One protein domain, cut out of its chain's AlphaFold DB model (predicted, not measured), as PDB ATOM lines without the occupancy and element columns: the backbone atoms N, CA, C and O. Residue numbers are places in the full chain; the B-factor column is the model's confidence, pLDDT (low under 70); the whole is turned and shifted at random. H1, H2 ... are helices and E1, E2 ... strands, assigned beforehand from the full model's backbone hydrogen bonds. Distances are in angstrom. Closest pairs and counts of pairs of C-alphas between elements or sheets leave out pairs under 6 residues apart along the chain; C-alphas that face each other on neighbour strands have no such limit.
ATOM      1  N   GLY A  26      22.683  33.115 158.353       79.44
ATOM      2  CA  GLY A  26      24.107  32.979 158.074       79.44
ATOM      3  C   GLY A  26      24.942  34.217 158.327       79.44
ATOM      4  O   GLY A  26      24.448  35.341 158.352       79.44
ATOM      5  N   CYS A  27      26.239  33.979 158.499       81.38
ATOM      6  CA  CYS A  27      27.245  35.012 158.651       81.38
ATOM      7  C   CYS A  27      28.569  34.533 158.043       81.38
ATOM      8  O   CYS A  27      29.036  33.439 158.362       81.38
ATOM      9  N   ARG A  28      29.180  35.347 157.180       77.50
ATOM     10  CA  ARG A  28      30.520  35.117 156.621       77.50
ATOM     11  C   ARG A  28      31.430  36.256 157.036       77.50
ATOM     12  O   ARG A  28      31.044  37.408 156.900       77.50
ATOM     13  N   VAL A  29      32.640  35.945 157.484       78.19
ATOM     14  CA  VAL A  29      33.632  36.955 157.872       78.19
ATOM     15  C   VAL A  29      34.869  36.822 157.003       78.19
ATOM     16  O   VAL A  29      35.278  35.717 156.685       78.19
ATOM     17  N   VAL A  30      35.451  37.934 156.578       77.31
ATOM     18  CA  VAL A  30      36.655  37.967 155.750       77.31
ATOM     19  C   VAL A  30      37.622  38.973 156.362       77.31
ATOM     20  O   VAL A  30      37.236  40.082 156.721       77.31
ATOM     21  N   LEU A  31      38.886  38.579 156.512       74.69
ATOM     22  CA  LEU A  31      39.969  39.475 156.911       74.69
ATOM     23  C   LEU A  31      40.789  39.806 155.677       74.69
ATOM     24  O   LEU A  31      41.575  38.984 155.205       74.69
ATOM     25  N   ALA A  32      40.592  41.006 155.150       67.75
ATOM     26  CA  ALA A  32      41.304  41.449 153.971       67.75
ATOM     27  C   ALA A  32      42.632  42.101 154.368       67.75
ATOM     28  O   ALA A  32      42.678  42.926 155.287       67.75
ATOM     29  N   LYS A  33      43.717  41.711 153.688       59.78
ATOM     30  CA  LYS A  33      45.030  42.348 153.866       59.78
ATOM     31  C   LYS A  33      45.148  43.616 153.025       59.78
ATOM     32  O   LYS A  33      45.531  44.621 153.596       59.78
ATOM     33  N   ASP A  34      44.700  43.571 151.769       55.72
ATOM     34  CA  ASP A  34      44.663  44.692 150.825       55.72
ATOM     35  C   ASP A  34      43.577  44.403 149.776       55.72
ATOM     36  O   ASP A  34      43.573  43.314 149.199       55.72
ATOM     37  N   ILE A  35      42.642  45.329 149.536       53.12
ATOM     38  CA  ILE A  35      41.626  45.167 148.480       53.12
ATOM     39  C   ILE A  35      41.866  46.210 147.393       53.12
ATOM     40  O   ILE A  35      41.803  47.405 147.691       53.12
ATOM     41  N   PRO A  36      42.111  45.798 146.135       43.72
ATOM     42  CA  PRO A  36      42.002  46.712 145.013       43.72
ATOM     43  C   PRO A  36      40.547  47.179 144.900       43.72
ATOM     44  O   PRO A  36      39.619  46.378 144.823       43.72
ATOM     45  N   TYR A  37      40.371  48.496 144.946       41.47
ATOM     46  CA  TYR A  37      39.090  49.189 144.864       41.47
ATOM     47  C   TYR A  37      38.285  48.756 143.624       41.47
ATOM     48  O   TYR A  37      38.802  48.764 142.506       41.47
ATOM     49  N   SER A  38      37.016  48.394 143.828       41.59
ATOM     50  CA  SER A  38      36.048  48.032 142.787       41.59
ATOM     51  C   SER A  38      34.742  48.775 143.071       41.59
ATOM     52  O   SER A  38      34.112  48.563 144.107       41.59
ATOM     53  N   GLU A  39      34.337  49.660 142.156       44.00
ATOM     54  CA  GLU A  39      33.186  50.568 142.321       44.00
ATOM     55  C   GLU A  39      31.840  49.840 142.501       44.00
ATOM     56  O   GLU A  39      30.886  50.409 143.028       44.00
ATOM     57  N   LEU A  40      31.745  48.573 142.083       48.94
ATOM     58  CA  LEU A  40      30.513  47.780 142.170       48.94
ATOM     59  C   LEU A  40      30.357  47.048 143.514       48.94
ATOM     60  O   LEU A  40      29.227  46.771 143.927       48.94
ATOM     61  N   ASP A  41      31.456  46.772 144.222       53.56
ATOM     62  CA  ASP A  41      31.427  46.081 145.519       53.56
ATOM     63  C   ASP A  41      30.975  47.002 146.665       53.56
ATOM     64  O   ASP A  41      30.413  46.530 147.659       53.56
ATOM     65  N   GLU A  42      31.127  48.323 146.503       58.38
ATOM     66  CA  GLU A  42      30.748  49.323 147.514       58.38
ATOM     67  C   GLU A  42      29.249  49.348 147.815       58.38
ATOM     68  O   GLU A  42      28.845  49.658 148.934       58.38
ATOM     69  N   LEU A  43      28.402  48.996 146.842       68.44
ATOM     70  CA  LEU A  43      26.959  49.100 147.031       68.44
ATOM     71  C   LEU A  43      26.438  48.108 148.067       68.44
ATOM     72  O   LEU A  43      25.387  48.360 148.635       68.44
ATOM     73  N   ASN A  44      27.138  47.011 148.352       70.31
ATOM     74  CA  ASN A  44      26.649  45.999 149.292       70.31
ATOM     75  C   ASN A  44      27.236  46.136 150.702       70.31
ATOM     76  O   ASN A  44      26.906  45.324 151.572       70.31
ATOM     77  N   TYR A  45      28.098  47.130 150.931       78.25
ATOM     78  CA  TYR A  45      28.968  47.181 152.096       78.25
ATOM     79  C   TYR A  45      28.828  48.479 152.892       78.25
ATOM     80  O   TYR A  45      29.238  49.559 152.475       78.25
ATOM     81  N   TYR A  46      28.331  48.359 154.120       81.81
ATOM     82  CA  TYR A  46      28.285  49.468 155.060       81.81
ATOM     83  C   TYR A  46      29.566  49.527 155.902       81.81
ATOM     84  O   TYR A  46      29.771  48.712 156.805       81.81
ATOM     85  N   SER A  47      30.407  50.534 155.664       81.94
ATOM     86  CA  SER A  47      31.593  50.741 156.498       81.94
ATOM     87  C   SER A  47      31.226  51.301 157.876       81.94
ATOM     88  O   SER A  47      30.632  52.369 158.024       81.94
ATOM     89  N   LEU A  48      31.608  50.593 158.930       81.12
ATOM     90  CA  LEU A  48      31.416  51.010 160.317       81.12
ATOM     91  C   LEU A  48      32.297  52.222 160.668       81.12
ATOM     92  O   LEU A  48      31.914  53.049 161.492       81.12
ATOM     93  N   ASN A  49      33.435  52.380 159.997       79.56
ATOM     94  CA  ASN A  49      34.293  53.563 160.014       79.56
ATOM     95  C   ASN A  49      34.808  53.857 158.589       79.56
ATOM     96  O   ASN A  49      35.185  52.941 157.871       79.56
ATOM     97  N   CYS A  50      34.809  55.120 158.144       72.19
ATOM     98  CA  CYS A  50      35.287  55.505 156.795       72.19
ATOM     99  C   CYS A  50      36.788  55.804 156.730       72.19
ATOM    100  O   CYS A  50      37.236  56.437 155.780       72.19
ATOM    101  N   ASN A  51      37.537  55.489 157.782       73.62
ATOM    102  CA  ASN A  51      38.931  55.883 157.868       73.62
ATOM    103  C   ASN A  51      39.786  54.631 157.744       73.62
ATOM    104  O   ASN A  51      39.781  53.805 158.658       73.62
ATOM    105  N   ASP A  52      40.463  54.482 156.611       75.94
ATOM    106  CA  ASP A  52      41.473  53.447 156.465       75.94
ATOM    107  C   ASP A  52      42.696  53.845 157.293       75.94
ATOM    108  O   ASP A  52      43.384  54.822 157.003       75.94
ATOM    109  N   TYR A  53      42.928  53.113 158.377       78.44
ATOM    110  CA  TYR A  53      44.059  53.337 159.272       78.44
ATOM    111  C   TYR A  53      45.321  52.577 158.822       78.44
ATOM    112  O   TYR A  53      46.334  52.638 159.511       78.44
ATOM    113  N   GLY A  54      45.274  51.835 157.707       80.88
ATOM    114  CA  GLY A  54      46.418  51.094 157.163       80.88
ATOM    115  C   GLY A  54      46.729  49.770 157.872       80.88
ATOM    116  O   GLY A  54      47.734  49.130 157.576       80.88
ATOM    117  N   TYR A  55      45.877  49.326 158.802       84.31
ATOM    118  CA  TYR A  55      46.055  48.064 159.541       84.31
ATOM    119  C   TYR A  55      45.166  46.924 159.024       84.31
ATOM    120  O   TYR A  55      45.091  45.861 159.646       84.31
ATOM    121  N   GLY A  56      44.525  47.119 157.870       83.62
ATOM    122  CA  GLY A  56      43.588  46.184 157.251       83.62
ATOM    123  C   GLY A  56      42.148  46.360 157.740       83.62
ATOM    124  O   GLY A  56      41.841  47.234 158.558       83.62
ATOM    125  N   ARG A  57      41.253  45.498 157.242       85.19
ATOM    126  CA  ARG A  57      39.830  45.513 157.602       85.19
ATOM    127  C   ARG A  57      39.246  44.118 157.789       85.19
ATOM    128  O   ARG A  57      39.735  43.141 157.219       85.19
ATOM    129  N   THR A  58      38.172  44.042 158.567       84.81
ATOM    130  CA  THR A  58      37.278  42.882 158.595       84.81
ATOM    131  C   THR A  58      35.978  43.211 157.886       84.81
ATOM    132  O   THR A  58      35.393  44.267 158.115       84.81
ATOM    133  N   GLU A  59      35.531  42.299 157.038       86.50
ATOM    134  CA  GLU A  59      34.237  42.342 156.375       86.50
ATOM    135  C   GLU A  59      33.365  41.236 156.941       86.50
ATOM    136  O   GLU A  59      33.818  40.107 157.108       86.50
ATOM    137  N   ILE A  60      32.115  41.549 157.242       85.69
ATOM    138  CA  ILE A  60      31.155  40.622 157.824       85.69
ATOM    139  C   ILE A  60      29.885  40.717 156.988       85.69
ATOM    140  O   ILE A  60      29.231  41.753 156.935       85.69
ATOM    141  N   GLU A  61      29.536  39.633 156.313       87.81
ATOM    142  CA  GLU A  61      28.321  39.501 155.526       87.81
ATOM    143  C   GLU A  61      27.274  38.734 156.324       87.81
ATOM    144  O   GLU A  61      27.461  37.557 156.633       87.81
ATOM    145  N   LEU A  62      26.161  39.393 156.627       87.81
ATOM    146  CA  LEU A  62      24.997  38.789 157.263       87.81
ATOM    147  C   LEU A  62      24.039  38.300 156.178       87.81
ATOM    148  O   LEU A  62      23.721  39.048 155.252       87.81
ATOM    149  N   SER A  63      23.572  37.061 156.299       88.88
ATOM    150  CA  SER A  63      22.623  36.426 155.384       88.88
ATOM    151  C   SER A  63      21.296  36.159 156.080       88.88
ATOM    152  O   SER A  63      21.262  35.683 157.213       88.88
ATOM    153  N   PHE A  64      20.202  36.432 155.384       84.62
ATOM    154  CA  PHE A  64      18.840  36.282 155.867       84.62
ATOM    155  C   PHE A  64      18.005  35.472 154.882       84.62
ATOM    156  O   PHE A  64      18.221  35.522 153.666       84.62
ATOM    157  N   GLU A  65      16.989  34.790 155.404       86.44
ATOM    158  CA  GLU A  65      15.998  34.120 154.568       86.44
ATOM    159  C   GLU A  65      15.337  35.105 153.601       86.44
ATOM    160  O   GLU A  65      14.846  36.169 153.998       86.44
ATOM    161  N   ASN A  66      15.321  34.753 152.314       81.94
ATOM    162  CA  ASN A  66      14.743  35.615 151.297       81.94
ATOM    163  C   ASN A  66      13.218  35.477 151.274       81.94
ATOM    164  O   ASN A  66      12.655  34.655 150.558       81.94
ATOM    165  N   LYS A  67      12.554  36.324 152.058       81.94
ATOM    166  CA  LYS A  67      11.090  36.454 152.088       81.94
ATOM    167  C   LYS A  67      10.598  37.718 151.371       81.94
ATOM    168  O   LYS A  67       9.470  38.157 151.596       81.94
ATOM    169  N   PHE A  68      11.444  38.359 150.560       80.44
ATOM    170  CA  PHE A  68      11.146  39.644 149.930       80.44
ATOM    171  C   PHE A  68      10.836  39.468 148.442       80.44
ATOM    172  O   PHE A  68      11.562  38.790 147.728       80.44
ATOM    173  N   SER A  69       9.783  40.134 147.960       82.25
ATOM    174  CA  SER A  69       9.406  40.126 146.536       82.25
ATOM    175  C   SER A  69      10.448  40.794 145.631       82.25
ATOM    176  O   SER A  69      10.650  40.382 144.499       82.25
ATOM    177  N   ASP A  70      11.097  41.833 146.151       85.31
ATOM    178  CA  ASP A  70      12.263  42.484 145.566       85.31
ATOM    179  C   ASP A  70      13.389  42.343 146.595       85.31
ATOM    180  O   ASP A  70      13.200  42.855 147.709       85.31
ATOM    181  N   PRO A  71      14.477  41.610 146.288       83.25
ATOM    182  CA  PRO A  71      15.580  41.369 147.205       83.25
ATOM    183  C   PRO A  71      16.738  42.371 147.088       83.25
ATOM    184  O   PRO A  71      17.695  42.247 147.852       83.25
ATOM    185  N   TYR A  72      16.677  43.346 146.174       88.00
ATOM    186  CA  TYR A  72      17.733  44.343 145.956       88.00
ATOM    187  C   TYR A  72      17.280  45.716 146.452       88.00
ATOM    188  O   TYR A  72      16.848  46.581 145.695       88.00
ATOM    189  N   PHE A  73      17.364  45.944 147.761       87.38
ATOM    190  CA  PHE A  73      16.858  47.167 148.377       87.38
ATOM    191  C   PHE A  73      17.833  47.775 149.365       87.38
ATOM    192  O   PHE A  73      18.753  47.133 149.858       87.38
ATOM    193  N   LYS A  74      17.579  49.039 149.707       89.19
ATOM    194  CA  LYS A  74      18.430  49.772 150.636       89.19
ATOM    195  C   LYS A  74      18.435  49.152 152.027       89.19
ATOM    196  O   LYS A  74      17.370  48.801 152.541       89.19
ATOM    197  N   PHE A  75      19.590  49.134 152.676       88.00
ATOM    198  CA  PHE A  75      19.705  48.797 154.091       88.00
ATOM    199  C   PHE A  75      20.443  49.884 154.881       88.00
ATOM    200  O   PHE A  75      21.144  50.738 154.332       88.00
ATOM    201  N   TYR A  76      20.239  49.873 156.197       87.12
ATOM    202  CA  TYR A  76      20.827  50.808 157.153       87.12
ATOM    203  C   TYR A  76      21.263  50.049 158.397       87.12
ATOM    204  O   TYR A  76      20.512  49.196 158.865       87.12
ATOM    205  N   ILE A  77      22.427  50.386 158.950       86.81
ATOM    206  CA  ILE A  77      22.990  49.732 160.136       86.81
ATOM    207  C   ILE A  77      23.480  50.783 161.131       86.81
ATOM    208  O   ILE A  77      23.969  51.837 160.725       86.81
ATOM    209  N   GLN A  78      23.297  50.523 162.429       85.69
ATOM    210  CA  GLN A  78      23.684  51.427 163.517       85.69
ATOM    211  C   GLN A  78      23.942  50.652 164.819       85.69
ATOM    212  O   GLN A  78      23.415  49.554 164.998       85.69
ATOM    213  N   CYS A  79      24.720  51.256 165.731       80.88
ATOM    214  CA  CYS A  79      25.069  50.708 167.050       80.88
ATOM    215  C   CYS A  79      25.603  49.285 166.950       80.88
ATOM    216  O   CYS A  79      25.024  48.357 167.506       80.88
ATOM    217  N   VAL A  80      26.682  49.137 166.182       86.94
ATOM    218  CA  VAL A  80      27.355  47.853 166.032       86.94
ATOM    219  C   VAL A  80      28.475  47.745 167.054       86.94
ATOM    220  O   VAL A  80      29.286  48.669 167.198       86.94
ATOM    221  N   ALA A  81      28.534  46.599 167.724       89.69
ATOM    222  CA  ALA A  81      29.648  46.203 168.562       89.69
ATOM    223  C   ALA A  81      30.217  44.860 168.093       89.69
ATOM    224  O   ALA A  81      29.467  43.935 167.794       89.69
ATOM    225  N   ILE A  82      31.547  44.768 168.048       89.69
ATOM    226  CA  ILE A  82      32.297  43.531 167.814       89.69
ATOM    227  C   ILE A  82      33.080  43.251 169.089       89.69
ATOM    228  O   ILE A  82      33.899  44.071 169.518       89.69
ATOM    229  N   ARG A  83      32.808  42.112 169.715       91.31
ATOM    230  CA  ARG A  83      33.408  41.693 170.981       91.31
ATOM    231  C   ARG A  83      34.048  40.341 170.772       91.31
ATOM    232  O   ARG A  83      33.353  39.405 170.406       91.31
ATOM    233  N   THR A  84      35.342  40.237 170.989       89.75
ATOM    234  CA  THR A  84      36.005  38.943 171.075       89.75
ATOM    235  C   THR A  84      35.826  38.384 172.485       89.75
ATOM    236  O   THR A  84      35.475  39.112 173.418       89.75
ATOM    237  N   ASP A  85      36.064  37.090 172.650       85.25
ATOM    238  CA  ASP A  85      36.201  36.431 173.955       85.25
ATOM    239  C   ASP A  85      37.129  37.170 174.939       85.25
ATOM    240  O   ASP A  85      36.896  37.155 176.145       85.25
ATOM    241  N   ASN A  86      38.147  37.855 174.420       76.50
ATOM    242  CA  ASN A  86      39.199  38.479 175.212       76.50
ATOM    243  C   ASN A  86      39.095  40.013 175.316       76.50
ATOM    244  O   ASN A  86      39.796  40.610 176.135       76.50
ATOM    245  N   ALA A  87      38.275  40.682 174.494       83.81
ATOM    246  CA  ALA A  87      38.176  42.145 174.483       83.81
ATOM    247  C   ALA A  87      36.973  42.684 173.692       83.81
ATOM    248  O   ALA A  87      36.418  42.048 172.803       83.81
ATOM    249  N   ILE A  88      36.622  43.949 173.933       84.12
ATOM    250  CA  ILE A  88      35.767  44.705 173.011       84.12
ATOM    251  C   ILE A  88      36.660  45.254 171.897       84.12
ATOM    252  O   ILE A  88      37.504  46.109 172.154       84.12
ATOM    253  N   LEU A  89      36.460  44.782 170.667       83.69
ATOM    254  CA  LEU A  89      37.213  45.234 169.497       83.69
ATOM    255  C   LEU A  89      36.643  46.539 168.945       83.69
ATOM    256  O   LEU A  89      37.377  47.454 168.587       83.69
ATOM    257  N   CYS A  90      35.318  46.632 168.882       81.19
ATOM    258  CA  CYS A  90      34.635  47.773 168.303       81.19
ATOM    259  C   CYS A  90      33.317  48.029 169.028       81.19
ATOM    260  O   CYS A  90      32.580  47.098 169.344       81.19
ATOM    261  N   LYS A  91      33.006  49.303 169.273       82.69
ATOM    262  CA  LYS A  91      31.686  49.766 169.709       82.69
ATOM    263  C   LYS A  91      31.420  51.115 169.055       82.69
ATOM    264  O   LYS A  91      32.061  52.108 169.399       82.69
ATOM    265  N   ILE A  92      30.508  51.159 168.086       75.31
ATOM    266  CA  ILE A  92      30.208  52.386 167.336       75.31
ATOM    267  C   ILE A  92      28.808  52.860 167.673       75.31
ATOM    268  O   ILE A  92      27.823  52.474 167.051       75.31
ATOM    269  N   ASN A  93      28.734  53.770 168.643       63.69
ATOM    270  CA  ASN A  93      27.477  54.394 169.047       63.69
ATOM    271  C   ASN A  93      26.955  55.353 167.965       63.69
ATOM    272  O   ASN A  93      25.749  55.423 167.736       63.69
ATOM    273  N   ARG A  94      27.855  56.102 167.302       63.09
ATOM    274  CA  ARG A  94      27.532  57.118 166.288       63.09
ATOM    275  C   ARG A  94      28.607  57.179 165.214       63.09
ATOM    276  O   ARG A  94      29.742  57.545 165.495       63.09
ATOM    277  N   ASN A  95      28.223  56.914 163.973       60.44
ATOM    278  CA  ASN A  95      29.091  57.146 162.831       60.44
ATOM    279  C   ASN A  95      28.823  58.555 162.280       60.44
ATOM    280  O   ASN A  95      28.016  58.749 161.370       60.44
ATOM    281  N   LEU A  96      29.411  59.568 162.928       55.75
ATOM    282  CA  LEU A  96      29.198  60.979 162.572       55.75
ATOM    283  C   LEU A  96      29.787  61.320 161.195       55.75
ATOM    284  O   LEU A  96      29.187  62.108 160.470       55.75
ATOM    285  N   MET A  97      30.882  60.659 160.811       53.34
ATOM    286  CA  MET A  97      31.504  60.764 159.485       53.34
ATOM    287  C   MET A  97      30.556  60.291 158.369       53.34
ATOM    288  O   MET A  97      30.417  60.955 157.345       53.34
ATOM    289  N   HIS A  98      29.804  59.208 158.597       51.22
ATOM    290  CA  HIS A  98      28.836  58.697 157.619       51.22
ATOM    291  C   HIS A  98      27.594  59.578 157.426       51.22
ATOM    292  O   HIS A  98      26.864  59.363 156.462       51.22
ATOM    293  N   LYS A  99      27.307  60.566 158.291       52.41
ATOM    294  CA  LYS A  99      26.130  61.441 158.096       52.41
ATOM    295  C   LYS A  99      26.225  62.291 156.824       52.41
ATOM    296  O   LYS A  99      25.174  62.626 156.284       52.41
ATOM    297  N   ALA A 100      27.437  62.609 156.365       47.38
ATOM    298  CA  ALA A 100      27.670  63.456 155.196       47.38
ATOM    299  C   ALA A 100      27.846  62.669 153.883       47.38
ATOM    300  O   ALA A 100      27.601  63.223 152.819       47.38
ATOM    301  N   LEU A 101      28.235  61.389 153.953       51.62
ATOM    302  CA  LEU A 101      28.782  60.659 152.802       51.62
ATOM    303  C   LEU A 101      28.046  59.364 152.432       51.62
ATOM    304  O   LEU A 101      28.559  58.643 151.598       51.62
ATOM    305  N   MET A 102      26.886  59.022 153.020       55.75
ATOM    306  CA  MET A 102      26.247  57.710 152.778       55.75
ATOM    307  C   MET A 102      26.027  57.407 151.277       55.75
ATOM    308  O   MET A 102      25.055  57.932 150.717       55.75
ATOM    309  N   PRO A 103      26.780  56.477 150.647       60.47
ATOM    310  CA  PRO A 103      26.247  55.803 149.479       60.47
ATOM    311  C   PRO A 103      24.994  55.035 149.916       60.47
ATOM    312  O   PRO A 103      24.846  54.602 151.069       60.47
ATOM    313  N   ASN A 104      24.029  54.916 149.008       70.88
ATOM    314  CA  ASN A 104      22.928  53.994 149.235       70.88
ATOM    315  C   ASN A 104      23.519  52.581 149.214       70.88
ATOM    316  O   ASN A 104      23.987  52.151 148.168       70.88
ATOM    317  N   ASN A 105      23.493  51.893 150.355       84.50
ATOM    318  CA  ASN A 105      23.870  50.488 150.422       84.50
ATOM    319  C   ASN A 105      22.643  49.635 150.114       84.50
ATOM    320  O   ASN A 105      21.572  49.918 150.654       84.50
ATOM    321  N   TYR A 106      22.795  48.622 149.279       87.12
ATOM    322  CA  TYR A 106      21.776  47.710 148.798       87.12
ATOM    323  C   TYR A 106      22.087  46.285 149.238       87.12
ATOM    324  O   TYR A 106      23.233  45.896 149.418       87.12
ATOM    325  N   THR A 107      21.044  45.500 149.450       88.25
ATOM    326  CA  THR A 107      21.180  44.064 149.642       88.25
ATOM    327  C   THR A 107      21.521  43.369 148.325       88.25
ATOM    328  O   THR A 107      21.157  43.842 147.247       88.25
ATOM    329  N   LYS A 108      22.151  42.196 148.423       88.25
ATOM    330  CA  LYS A 108      22.375  41.274 147.301       88.25
ATOM    331  C   LYS A 108      21.764  39.905 147.575       88.25
ATOM    332  O   LYS A 108      21.385  39.601 148.703       88.25
ATOM    333  N   ILE A 109      21.726  39.062 146.549       85.25
ATOM    334  CA  ILE A 109      21.375  37.647 146.676       85.25
ATOM    335  C   ILE A 109      22.644  36.798 146.682       85.25
ATOM    336  O   ILE A 109      23.511  36.954 145.823       85.25
ATOM    337  N   THR A 110      22.767  35.909 147.666       83.06
ATOM    338  CA  THR A 110      23.849  34.920 147.715       83.06
ATOM    339  C   THR A 110      23.598  33.796 146.710       83.06
ATOM    340  O   THR A 110      22.470  33.567 146.276       83.06
ATOM    341  N   LYS A 111      24.635  33.008 146.401       80.69
ATOM    342  CA  LYS A 111      24.512  31.804 145.556       80.69
ATOM    343  C   LYS A 111      23.473  30.786 146.061       80.69
ATOM    344  O   LYS A 111      22.975  29.992 145.276       80.69
ATOM    345  N   ASN A 112      23.146  30.826 147.355       80.75
ATOM    346  CA  ASN A 112      22.164  29.951 147.998       80.75
ATOM    347  C   ASN A 112      20.763  30.600 148.062       80.75
ATOM    348  O   ASN A 112      19.915  30.166 148.836       80.75
ATOM    349  N   GLY A 113      20.530  31.693 147.325       81.44
ATOM    350  CA  GLY A 113      19.233  32.371 147.261       81.44
ATOM    351  C   GLY A 113      18.868  33.205 148.496       81.44
ATOM    352  O   GLY A 113      17.718  33.620 148.625       81.44
ATOM    353  N   LYS A 114      19.813  33.461 149.410       86.44
ATOM    354  CA  LYS A 114      19.582  34.244 150.640       86.44
ATOM    355  C   LYS A 114      19.810  35.735 150.384       86.44
ATOM    356  O   LYS A 114      20.656  36.091 149.566       86.44
ATOM    357  N   VAL A 115      19.100  36.604 151.102       88.12
ATOM    358  CA  VAL A 115      19.366  38.053 151.083       88.12
ATOM    359  C   VAL A 115      20.572  38.339 151.960       88.12
ATOM    360  O   VAL A 115      20.587  37.941 153.119       88.12
ATOM    361  N   ALA A 116      21.563  39.051 151.438       88.44
ATOM    362  CA  ALA A 116      22.770  39.402 152.167       88.44
ATOM    363  C   ALA A 116      23.022  40.907 152.187       88.44
ATOM    364  O   ALA A 116      22.708  41.630 151.240       88.44
ATOM    365  N   LEU A 117      23.636  41.352 153.276       89.44
ATOM    366  CA  LEU A 117      24.219  42.678 153.439       89.44
ATOM    367  C   LEU A 117      25.589  42.523 154.083       89.44
ATOM    368  O   LEU A 117      25.797  41.602 154.872       89.44
ATOM    369  N   ALA A 118      26.519  43.409 153.753       85.75
ATOM    370  CA  ALA A 118      27.842  43.400 154.347       85.75
ATOM    371  C   ALA A 118      28.056  44.641 155.205       85.75
ATOM    372  O   ALA A 118      27.570  45.737 154.920       85.75
ATOM    373  N   ILE A 119      28.802  44.447 156.276       87.38
ATOM    374  CA  ILE A 119      29.399  45.504 157.068       87.38
ATOM    375  C   ILE A 119      30.896  45.307 157.048       87.38
ATOM    376  O   ILE A 119      31.385  44.196 156.840       87.38
ATOM    377  N   GLY A 120      31.629  46.336 157.420       85.81
ATOM    378  CA  GLY A 120      32.929  46.033 157.971       85.81
ATOM    379  C   GLY A 120      33.658  47.212 158.547       85.81
ATOM    380  O   GLY A 120      33.117  48.305 158.691       85.81
ATOM    381  N   TYR A 121      34.860  46.919 159.001       85.94
ATOM    382  CA  TYR A 121      35.551  47.700 160.002       85.94
ATOM    383  C   TYR A 121      37.041  47.727 159.703       85.94
ATOM    384  O   TYR A 121      37.685  46.680 159.648       85.94
ATOM    385  N   TYR A 122      37.579  48.931 159.541       85.75
ATOM    386  CA  TYR A 122      39.012  49.181 159.459       85.75
ATOM    387  C   TYR A 122      39.604  49.186 160.870       85.75
ATOM    388  O   TYR A 122      39.132  49.922 161.740       85.75
ATOM    389  N   PHE A 123      40.630  48.374 161.111       87.00
ATOM    390  CA  PHE A 123      41.268  48.294 162.427       87.00
ATOM    391  C   PHE A 123      42.045  49.572 162.720       87.00
ATOM    392  O   PHE A 123      42.826  50.010 161.887       87.00
ATOM    393  N   LYS A 124      41.892  50.154 163.913       87.69
ATOM    394  CA  LYS A 124      42.581  51.403 164.292       87.69
ATOM    395  C   LYS A 124      44.032  51.197 164.705       87.69
ATOM    396  O   LYS A 124      44.777  52.162 164.827       87.69
ATOM    397  N   SER A 125      44.412  49.956 164.993       89.12
ATOM    398  CA  SER A 125      45.766  49.587 165.392       89.12
ATOM    399  C   SER A 125      46.068  48.128 165.034       89.12
ATOM    400  O   SER A 125      45.134  47.326 164.913       89.12
ATOM    401  N   PRO A 126      47.354  47.737 164.955       88.81
ATOM    402  CA  PRO A 126      47.747  46.334 164.820       88.81
ATOM    403  C   PRO A 126      47.202  45.462 165.959       88.81
ATOM    404  O   PRO A 126      46.757  44.345 165.723       88.81
ATOM    405  N   LYS A 127      47.138  46.009 167.179       90.12
ATOM    406  CA  LYS A 127      46.619  45.308 168.360       90.12
ATOM    407  C   LYS A 127      45.140  44.935 168.220       90.12
ATOM    408  O   LYS A 127      44.754  43.835 168.597       90.12
ATOM    409  N   GLU A 128      44.304  45.817 167.664       88.62
ATOM    410  CA  GLU A 128      42.889  45.489 167.396       88.62
ATOM    411  C   GLU A 128      42.755  44.330 166.404       88.62
ATOM    412  O   GLU A 128      41.923  43.444 166.585       88.62
ATOM    413  N   ARG A 129      43.597  44.320 165.370       87.94
ATOM    414  CA  ARG A 129      43.631  43.234 164.394       87.94
ATOM    415  C   ARG A 129      44.065  41.916 165.040       87.94
ATOM    416  O   ARG A 129      43.441  40.887 164.798       87.94
ATOM    417  N   GLU A 130      45.114  41.943 165.858       87.44
ATOM    418  CA  GLU A 130      45.618  40.765 166.576       87.44
ATOM    419  C   GLU A 130      44.573  40.166 167.518       87.44
ATOM    420  O   GLU A 130      44.466  38.944 167.599       87.44
ATOM    421  N   LEU A 131      43.757  41.000 168.175       89.25
ATOM    422  CA  LEU A 131      42.658  40.528 169.021       89.25
ATOM    423  C   LEU A 131      41.662  39.660 168.247       89.25
ATOM    424  O   LEU A 131      41.188  38.670 168.793       89.25
ATOM    425  N   LEU A 132      41.351  40.007 166.994       86.94
ATOM    426  CA  LEU A 132      40.435  39.217 166.168       86.94
ATOM    427  C   LEU A 132      41.105  37.972 165.578       86.94
ATOM    428  O   LEU A 132      40.479  36.924 165.497       86.94
ATOM    429  N   ILE A 133      42.372  38.075 165.167       86.25
ATOM    430  CA  ILE A 133      43.116  36.940 164.596       86.25
ATOM    431  C   ILE A 133      43.310  35.823 165.627       86.25
ATOM    432  O   ILE A 133      43.245  34.652 165.267       86.25
ATOM    433  N   ASN A 134      43.547  36.188 166.889       87.31
ATOM    434  CA  ASN A 134      43.909  35.242 167.943       87.31
ATOM    435  C   ASN A 134      42.734  34.842 168.856       87.31
ATOM    436  O   ASN A 134      42.942  34.087 169.806       87.31
ATOM    437  N   CYS A 135      41.522  35.351 168.618       89.12
ATOM    438  CA  CYS A 135      40.350  34.949 169.400       89.12
ATOM    439  C   CYS A 135      39.820  33.577 168.972       89.12
ATOM    440  O   CYS A 135      39.938  33.200 167.810       89.12
ATOM    441  N   GLN A 136      39.210  32.846 169.907       92.12
ATOM    442  CA  GLN A 136      38.497  31.595 169.624       92.12
ATOM    443  C   GLN A 136      37.043  31.856 169.247       92.12
ATOM    444  O   GLN A 136      36.418  31.082 168.524       92.12
ATOM    445  N   SER A 137      36.483  32.956 169.745       92.06
ATOM    446  CA  SER A 137      35.136  33.381 169.397       92.06
ATOM    447  C   SER A 137      35.009  34.896 169.398       92.06
ATOM    448  O   SER A 137      35.696  35.600 170.144       92.06
ATOM    449  N   PHE A 138      34.088  35.404 168.586       92.25
ATOM    450  CA  PHE A 138      33.610  36.769 168.711       92.25
ATOM    451  C   PHE A 138      32.106  36.850 168.490       92.25
ATOM    452  O   PHE A 138      31.498  36.073 167.759       92.25
ATOM    453  N   CYS A 139      31.506  37.829 169.143       91.88
ATOM    454  CA  CYS A 139      30.128  38.216 168.977       91.88
ATOM    455  C   CYS A 139      30.075  39.531 168.207       91.88
ATOM    456  O   CYS A 139      30.828  40.471 168.488       91.88
ATOM    457  N   ILE A 140      29.160  39.599 167.253       90.38
ATOM    458  CA  ILE A 140      28.760  40.838 166.624       90.38
ATOM    459  C   ILE A 140      27.277  41.087 166.843       90.38
ATOM    460  O   ILE A 140      26.431  40.240 166.564       90.38
ATOM    461  N   GLU A 141      26.968  42.279 167.328       90.38
ATOM    462  CA  GLU A 141      25.612  42.707 167.641       90.38
ATOM    463  C   GLU A 141      25.362  44.110 167.104       90.38
ATOM    464  O   GLU A 141      26.275  44.933 167.033       90.38
ATOM    465  N   GLY A 142      24.117  44.395 166.744       89.38
ATOM    466  CA  GLY A 142      23.707  45.743 166.392       89.38
ATOM    467  C   GLY A 142      22.290  45.810 165.863       89.38
ATOM    468  O   GLY A 142      21.475  44.916 166.093       89.38
ATOM    469  N   PHE A 143      21.986  46.891 165.150       87.62
ATOM    470  CA  PHE A 143      20.660  47.113 164.592       87.62
ATOM    471  C   PHE A 143      20.704  47.306 163.085       87.62
ATOM    472  O   PHE A 143      21.618  47.938 162.552       87.62
ATOM    473  N   VAL A 144      19.671  46.804 162.412       88.69
ATOM    474  CA  VAL A 144      19.476  46.916 160.970       88.69
ATOM    475  C   VAL A 144      18.054  47.368 160.639       88.69
ATOM    476  O   VAL A 144      17.083  46.972 161.283       88.69
ATOM    477  N   ALA A 145      17.921  48.206 159.615       87.38
ATOM    478  CA  ALA A 145      16.645  48.578 159.016       87.38
ATOM    479  C   ALA A 145      16.712  48.373 157.498       87.38
ATOM    480  O   ALA A 145      17.716  48.698 156.863       87.38
ATOM    481  N   LEU A 146      15.641  47.830 156.922       86.94
ATOM    482  CA  LEU A 146      15.569  47.418 155.517       86.94
ATOM    483  C   LEU A 146      14.516  48.244 154.775       86.94
ATOM    484  O   LEU A 146      13.445  48.518 155.318       86.94
ATOM    485  N   LYS A 147      14.798  48.624 153.523       85.81
ATOM    486  CA  LYS A 147      13.997  49.490 152.626       85.81
ATOM    487  C   LYS A 147      13.810  50.930 153.119       85.81
ATOM    488  O   LYS A 147      13.839  51.868 152.327       85.81
ATOM    489  N   ARG A 148      13.602  51.123 154.421       85.31
ATOM    490  CA  ARG A 148      13.372  52.398 155.106       85.31
ATOM    491  C   ARG A 148      14.231  52.455 156.369       85.31
ATOM    492  O   ARG A 148      14.710  51.440 156.851       85.31
ATOM    493  N   LYS A 149      14.401  53.654 156.931       85.88
ATOM    494  CA  LYS A 149      15.154  53.868 158.185       85.88
ATOM    495  C   LYS A 149      14.359  53.512 159.449       85.88
ATOM    496  O   LYS A 149      14.850  53.738 160.547       85.88
ATOM    497  N   THR A 150      13.130  53.030 159.300       81.81
ATOM    498  CA  THR A 150      12.224  52.607 160.378       81.81
ATOM    499  C   THR A 150      12.008  51.094 160.319       81.81
ATOM    500  O   THR A 150      12.490  50.456 159.385       81.81
ATOM    501  N   ASN A 151      11.277  50.516 161.281       78.31
ATOM    502  CA  ASN A 151      11.156  49.063 161.471       78.31
ATOM    503  C   ASN A 151      12.519  48.414 161.721       78.31
ATOM    504  O   ASN A 151      13.045  47.673 160.893       78.31
ATOM    505  N   VAL A 152      13.100  48.758 162.867       83.75
ATOM    506  CA  VAL A 152      14.451  48.334 163.223       83.75
ATOM    507  C   VAL A 152      14.439  46.945 163.848       83.75
ATOM    508  O   VAL A 152      13.689  46.697 164.797       83.75
ATOM    509  N   TYR A 153      15.313  46.081 163.348       86.06
ATOM    510  CA  TYR A 153      15.596  44.759 163.887       86.06
ATOM    511  C   TYR A 153      16.937  44.794 164.606       86.06
ATOM    512  O   TYR A 153      17.903  45.347 164.082       86.06
ATOM    513  N   GLY A 154      16.998  44.204 165.793       86.94
ATOM    514  CA  GLY A 154      18.280  43.879 166.396       86.94
ATOM    515  C   GLY A 154      18.800  42.567 165.827       86.94
ATOM    516  O   GLY A 154      18.014  41.654 165.559       86.94
ATOM    517  N   PHE A 155      20.108  42.479 165.630       88.00
ATOM    518  CA  PHE A 155      20.794  41.252 165.259       88.00
ATOM    519  C   PHE A 155      21.907  40.971 166.263       88.00
ATOM    520  O   PHE A 155      22.537  41.889 166.790       88.00
ATOM    521  N   MET A 156      22.142  39.691 166.514       89.12
ATOM    522  CA  MET A 156      23.302  39.194 167.235       89.12
ATOM    523  C   MET A 156      23.757  37.905 166.562       89.12
ATOM    524  O   MET A 156      22.936  37.069 166.187       89.12
ATOM    525  N   CYS A 157      25.062  37.773 166.379       88.81
ATOM    526  CA  CYS A 157      25.700  36.601 165.814       88.81
ATOM    527  C   CYS A 157      26.946  36.288 166.637       88.81
ATOM    528  O   CYS A 157      27.789  37.163 166.843       88.81
ATOM    529  N   ARG A 158      27.067  35.047 167.102       90.50
ATOM    530  CA  ARG A 158      28.284  34.505 167.696       90.50
ATOM    531  C   ARG A 158      28.979  33.633 166.666       90.50
ATOM    532  O   ARG A 158      28.364  32.772 166.038       90.50
ATOM    533  N   ILE A 159      30.269  33.877 166.502       90.19
ATOM    534  CA  ILE A 159      31.114  33.217 165.522       90.19
ATOM    535  C   ILE A 159      32.276  32.582 166.269       90.19
ATOM    536  O   ILE A 159      32.924  33.228 167.089       90.19
ATOM    537  N   GLU A 160      32.516  31.310 165.992       90.81
ATOM    538  CA  GLU A 160      33.525  30.483 166.641       90.81
ATOM    539  C   GLU A 160      34.516  29.953 165.619       90.81
ATOM    540  O   GLU A 160      34.164  29.635 164.477       90.81
ATOM    541  N   GLN A 161      35.770  29.874 166.038       86.94
ATOM    542  CA  GLN A 161      36.827  29.268 165.261       86.94
ATOM    543  C   GLN A 161      36.673  27.745 165.305       86.94
ATOM    544  O   GLN A 161      36.478  27.138 166.353       86.94
ATOM    545  N   THR A 162      36.757  27.124 164.137       82.31
ATOM    546  CA  THR A 162      36.769  25.672 163.953       82.31
ATOM    547  C   THR A 162      37.961  25.292 163.082       82.31
ATOM    548  O   THR A 162      38.553  26.156 162.429       82.31
ATOM    549  N   ASP A 163      38.261  23.997 162.977       77.62
ATOM    550  CA  ASP A 163      39.332  23.484 162.104       77.62
ATOM    551  C   ASP A 163      39.158  23.893 160.631       77.62
ATOM    552  O   ASP A 163      40.122  23.990 159.878       77.62
ATOM    553  N   ASN A 164      37.916  24.177 160.222       73.44
ATOM    554  CA  ASN A 164      37.552  24.583 158.865       73.44
ATOM    555  C   ASN A 164      37.308  26.101 158.740       73.44
ATOM    556  O   ASN A 164      36.630  26.545 157.812       73.44
ATOM    557  N   GLY A 165      37.814  26.898 159.686       76.94
ATOM    558  CA  GLY A 165      37.634  28.349 159.739       76.94
ATOM    559  C   GLY A 165      36.506  28.782 160.676       76.94
ATOM    560  O   GLY A 165      36.132  28.064 161.600       76.94
ATOM    561  N   TRP A 166      35.968  29.977 160.457       78.88
ATOM    562  CA  TRP A 166      34.946  30.562 161.324       78.88
ATOM    563  C   TRP A 166      33.548  30.044 160.989       78.88
ATOM    564  O   TRP A 166      33.152  30.033 159.821       78.88
ATOM    565  N   LYS A 167      32.774  29.660 162.005       81.62
ATOM    566  CA  LYS A 167      31.372  29.253 161.864       81.62
ATOM    567  C   LYS A 167      30.487  30.027 162.821       81.62
ATOM    568  O   LYS A 167      30.868  30.293 163.953       81.62
ATOM    569  N   MET A 168      29.288  30.367 162.364       85.56
ATOM    570  CA  MET A 168      28.255  30.894 163.249       85.56
ATOM    571  C   MET A 168      27.803  29.776 164.194       85.56
ATOM    572  O   MET A 168      27.262  28.776 163.722       85.56
ATOM    573  N   SER A 169      28.045  29.936 165.496       86.50
ATOM    574  CA  SER A 169      27.561  29.010 166.525       86.50
ATOM    575  C   SER A 169      26.159  29.389 166.993       86.50
ATOM    576  O   SER A 169      25.311  28.523 167.186       86.50
ATOM    577  N   GLU A 170      25.877  30.691 167.082       83.69
ATOM    578  CA  GLU A 170      24.568  31.222 167.455       83.69
ATOM    579  C   GLU A 170      24.229  32.441 166.597       83.69
ATOM    580  O   GLU A 170      25.088  33.257 166.269       83.69
ATOM    581  N   GLY A 171      22.957  32.591 166.243       83.69
ATOM    582  CA  GLY A 171      22.477  33.739 165.488       83.69
ATOM    583  C   GLY A 171      21.026  34.011 165.830       83.69
ATOM    584  O   GLY A 171      20.204  33.097 165.833       83.69
ATOM    585  N   ASN A 172      20.703  35.264 166.139       79.12
ATOM    586  CA  ASN A 172      19.334  35.652 166.426       79.12
ATOM    587  C   ASN A 172      19.020  37.058 165.912       79.12
ATOM    588  O   ASN A 172      19.859  37.960 165.866       79.12
ATOM    589  N   THR A 173      17.755  37.235 165.567       80.50
ATOM    590  CA  THR A 173      17.135  38.484 165.151       80.50
ATOM    591  C   THR A 173      15.894  38.686 165.995       80.50
ATOM    592  O   THR A 173      14.974  37.873 165.959       80.50
ATOM    593  N   TYR A 174      15.841  39.779 166.747       77.94
ATOM    594  CA  TYR A 174      14.721  40.062 167.642       77.94
ATOM    595  C   TYR A 174      13.857  41.219 167.114       77.94
ATOM    596  O   TYR A 174      14.353  42.248 166.644       77.94
ATOM    597  N   GLN A 175      12.532  41.025 167.164       62.25
ATOM    598  CA  GLN A 175      11.515  42.052 166.890       62.25
ATOM    599  C   GLN A 175      11.390  43.028 168.072       62.25
ATOM    600  O   GLN A 175      11.457  42.589 169.210       62.25
ATOM    601  N   THR A 176      11.045  44.316 167.945       63.56
ATOM    602  CA  THR A 176      11.201  45.367 166.914       63.56
ATOM    603  C   THR A 176      10.887  46.680 167.638       63.56
ATOM    604  O   THR A 176       9.939  46.731 168.423       63.56
ATOM    605  N   TYR A 177      11.528  47.782 167.256       63.31
ATOM    606  CA  TYR A 177      10.940  49.109 167.440       63.31
ATOM    607  C   TYR A 177      10.275  49.557 166.124       63.31
ATOM    608  O   TYR A 177      10.942  50.076 165.227       63.31
ATOM    609  N   LYS A 178       8.959  49.337 165.968       62.47
ATOM    610  CA  LYS A 178       8.237  49.569 164.689       62.47
ATOM    611  C   LYS A 178       8.369  51.007 164.164       62.47
ATOM    612  O   LYS A 178       8.598  51.229 162.978       62.47
ATOM    613  N   HIS A 179       8.289  51.991 165.054       74.06
ATOM    614  CA  HIS A 179       8.289  53.411 164.682       74.06
ATOM    615  C   HIS A 179       9.622  54.121 164.929       74.06
ATOM    616  O   HIS A 179       9.754  55.300 164.608       74.06
ATOM    617  N   VAL A 180      10.621  53.426 165.476       80.88
ATOM    618  CA  VAL A 180      11.914  54.053 165.756       80.88
ATOM    619  C   VAL A 180      12.703  54.182 164.470       80.88
ATOM    620  O   VAL A 180      12.788  53.259 163.662       80.88
ATOM    621  N   ASN A 181      13.285  55.360 164.284       84.00
ATOM    622  CA  ASN A 181      14.270  55.588 163.249       84.00
ATOM    623  C   ASN A 181      15.622  55.056 163.731       84.00
ATOM    624  O   ASN A 181      16.102  55.478 164.781       84.00
ATOM    625  N   ILE A 182      16.264  54.197 162.942       83.50
ATOM    626  CA  ILE A 182      17.567  53.604 163.262       83.50
ATOM    627  C   ILE A 182      18.643  54.652 163.585       83.50
ATOM    628  O   ILE A 182      19.521  54.405 164.400       83.50
ATOM    629  N   ARG A 183      18.542  55.867 163.024       81.81
ATOM    630  CA  ARG A 183      19.465  56.983 163.310       81.81
ATOM    631  C   ARG A 183      19.374  57.521 164.740       81.81
ATOM    632  O   ARG A 183      20.269  58.252 165.156       81.81
ATOM    633  N   GLY A 184      18.276  57.239 165.439       75.56
ATOM    634  CA  GLY A 184      18.055  57.641 166.827       75.56
ATOM    635  C   GLY A 184      18.616  56.654 167.847       75.56
ATOM    636  O   GLY A 184      18.569  56.955 169.034       75.56
ATOM    637  N   LEU A 185      19.131  55.500 167.411       77.00
ATOM    638  CA  LEU A 185      19.687  54.492 168.309       77.00
ATOM    639  C   LEU A 185      21.109  54.854 168.754       77.00
ATOM    640  O   LEU A 185      21.897  55.428 167.998       77.00
TER     641      LEU A 185
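This is residues 26 to 185 of the 187 residues of an uncharacterized protein of Hydrogenoanaerobacterium saccharovorans (UniProt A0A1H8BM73). Two sheets lie face to face as a sandwich with their strands crossed at 64 degrees: the strands E5, E4, E7, E8 and E9 make one layer, and E1, E3, E6 and E2 make the other. The short helix H3 lies at one end of the sandwich, over strands of the five-strand layer and grazing the four-strand one, while H1 only grazes the four-strand sheet and H2 is on neither. The printed part has 160 residues with three named helices and nine named strands, in the order E1, H1, E2, E3, E4, E5, H2, E6, H3, E7, E8, E9, and its class is mostly strand. The five-strand sheet, order E5, E4, E7, E8, E9, is antiparallel, and the four-strand sheet, order E1, E3, E6, E2, is mixed. The whole is compact and rounded, with a radius of gyration of the C-alphas of 15.2 A and spans of 39 by 35 by 30 A.

In the five-strand sheet, E9, residues 165 to 177, is 34.7 A long and ends with C-alpha 177 at (10.940, 49.109, 167.440). E8, residues 152 to 162, is 31.8 A long, and E7, residues 137 to 146, is 27.8 A long and bends by 53 degrees at residue 143. E4, residues 75 to 84, is 25.5 A long and bends by 64 degrees at residue 79; E5 holds residues 88 to 92. In the other sheet, E1, residues 26 to 32, begins with C-alpha 26 at (24.107, 32.979, 158.074) and is 19.6 A long. E3, residues 57 to 64, is 23.0 A long, E6, residues 115 to 122, is 24.1 A long, and E2 holds residues 45 to 47. The helices are H1, residues 41 to 44, H2, residues 98 to 101, and H3, residues 126 to 133, which is 10.5 A long and begins with C-alpha 126 at (47.747, 46.334, 164.820).

The five-strand sheet is twisted, with edge strands E5 and E9. E7, E8 and E9 form a meander, each strand the antiparallel neighbour of the one before; N 140 and O 157 are 2.8 A apart, and N 158 and O 170 are 2.8 A apart. E4 is the antiparallel neighbour of E7, with N 83 and O 139 at 2.8 A, and makes a hairpin with E5, with N 82 and O 90 at 2.9 A. The parts of the two sheets that face each other are 9.0 A centre to centre, their best planes 14 degrees apart. The closest C-alphas of E1 and E9, Cys 27 and Met 168, are 6.3 A apart. In the four-strand sheet E3 is antiparallel to E1, with N 28 and O 61 at 2.9 A, and to E6, with N 60 and O 119 at 2.8 A. E2 is parallel to E6, with N 46 and O 118 at 2.8 A. E1, H1 and E2 form a split strand-helix-strand unit, two strands running the same way with E3 and E6 between them, and its crossover is right-handed. H3 is on the five-strand sheet at a height over the sheet of 9.6 A and runs across the strands, at 78 degrees to E4 on the local plane. Its closest C-alphas to E5 are Glu 128 and Leu 89, 6.1 A. In H3, 3 of 4 O i to N i+4 pairs are within hydrogen-bond range; H1 and H2 are too short for such a pair.

The two C-alphas farthest apart, those of Ser 69 and Lys 127, are 43.5 A apart. The printed part has no cut. H2 to E6 is a long link, residues 102 to 114, of which 108 to 109 pair antiparallel with residues 115 to 116 of E6. The mean pLDDT of the printed part is 79.4, and it is under 70 in residues 32 to 43, 93 to 103 and 175 to 178.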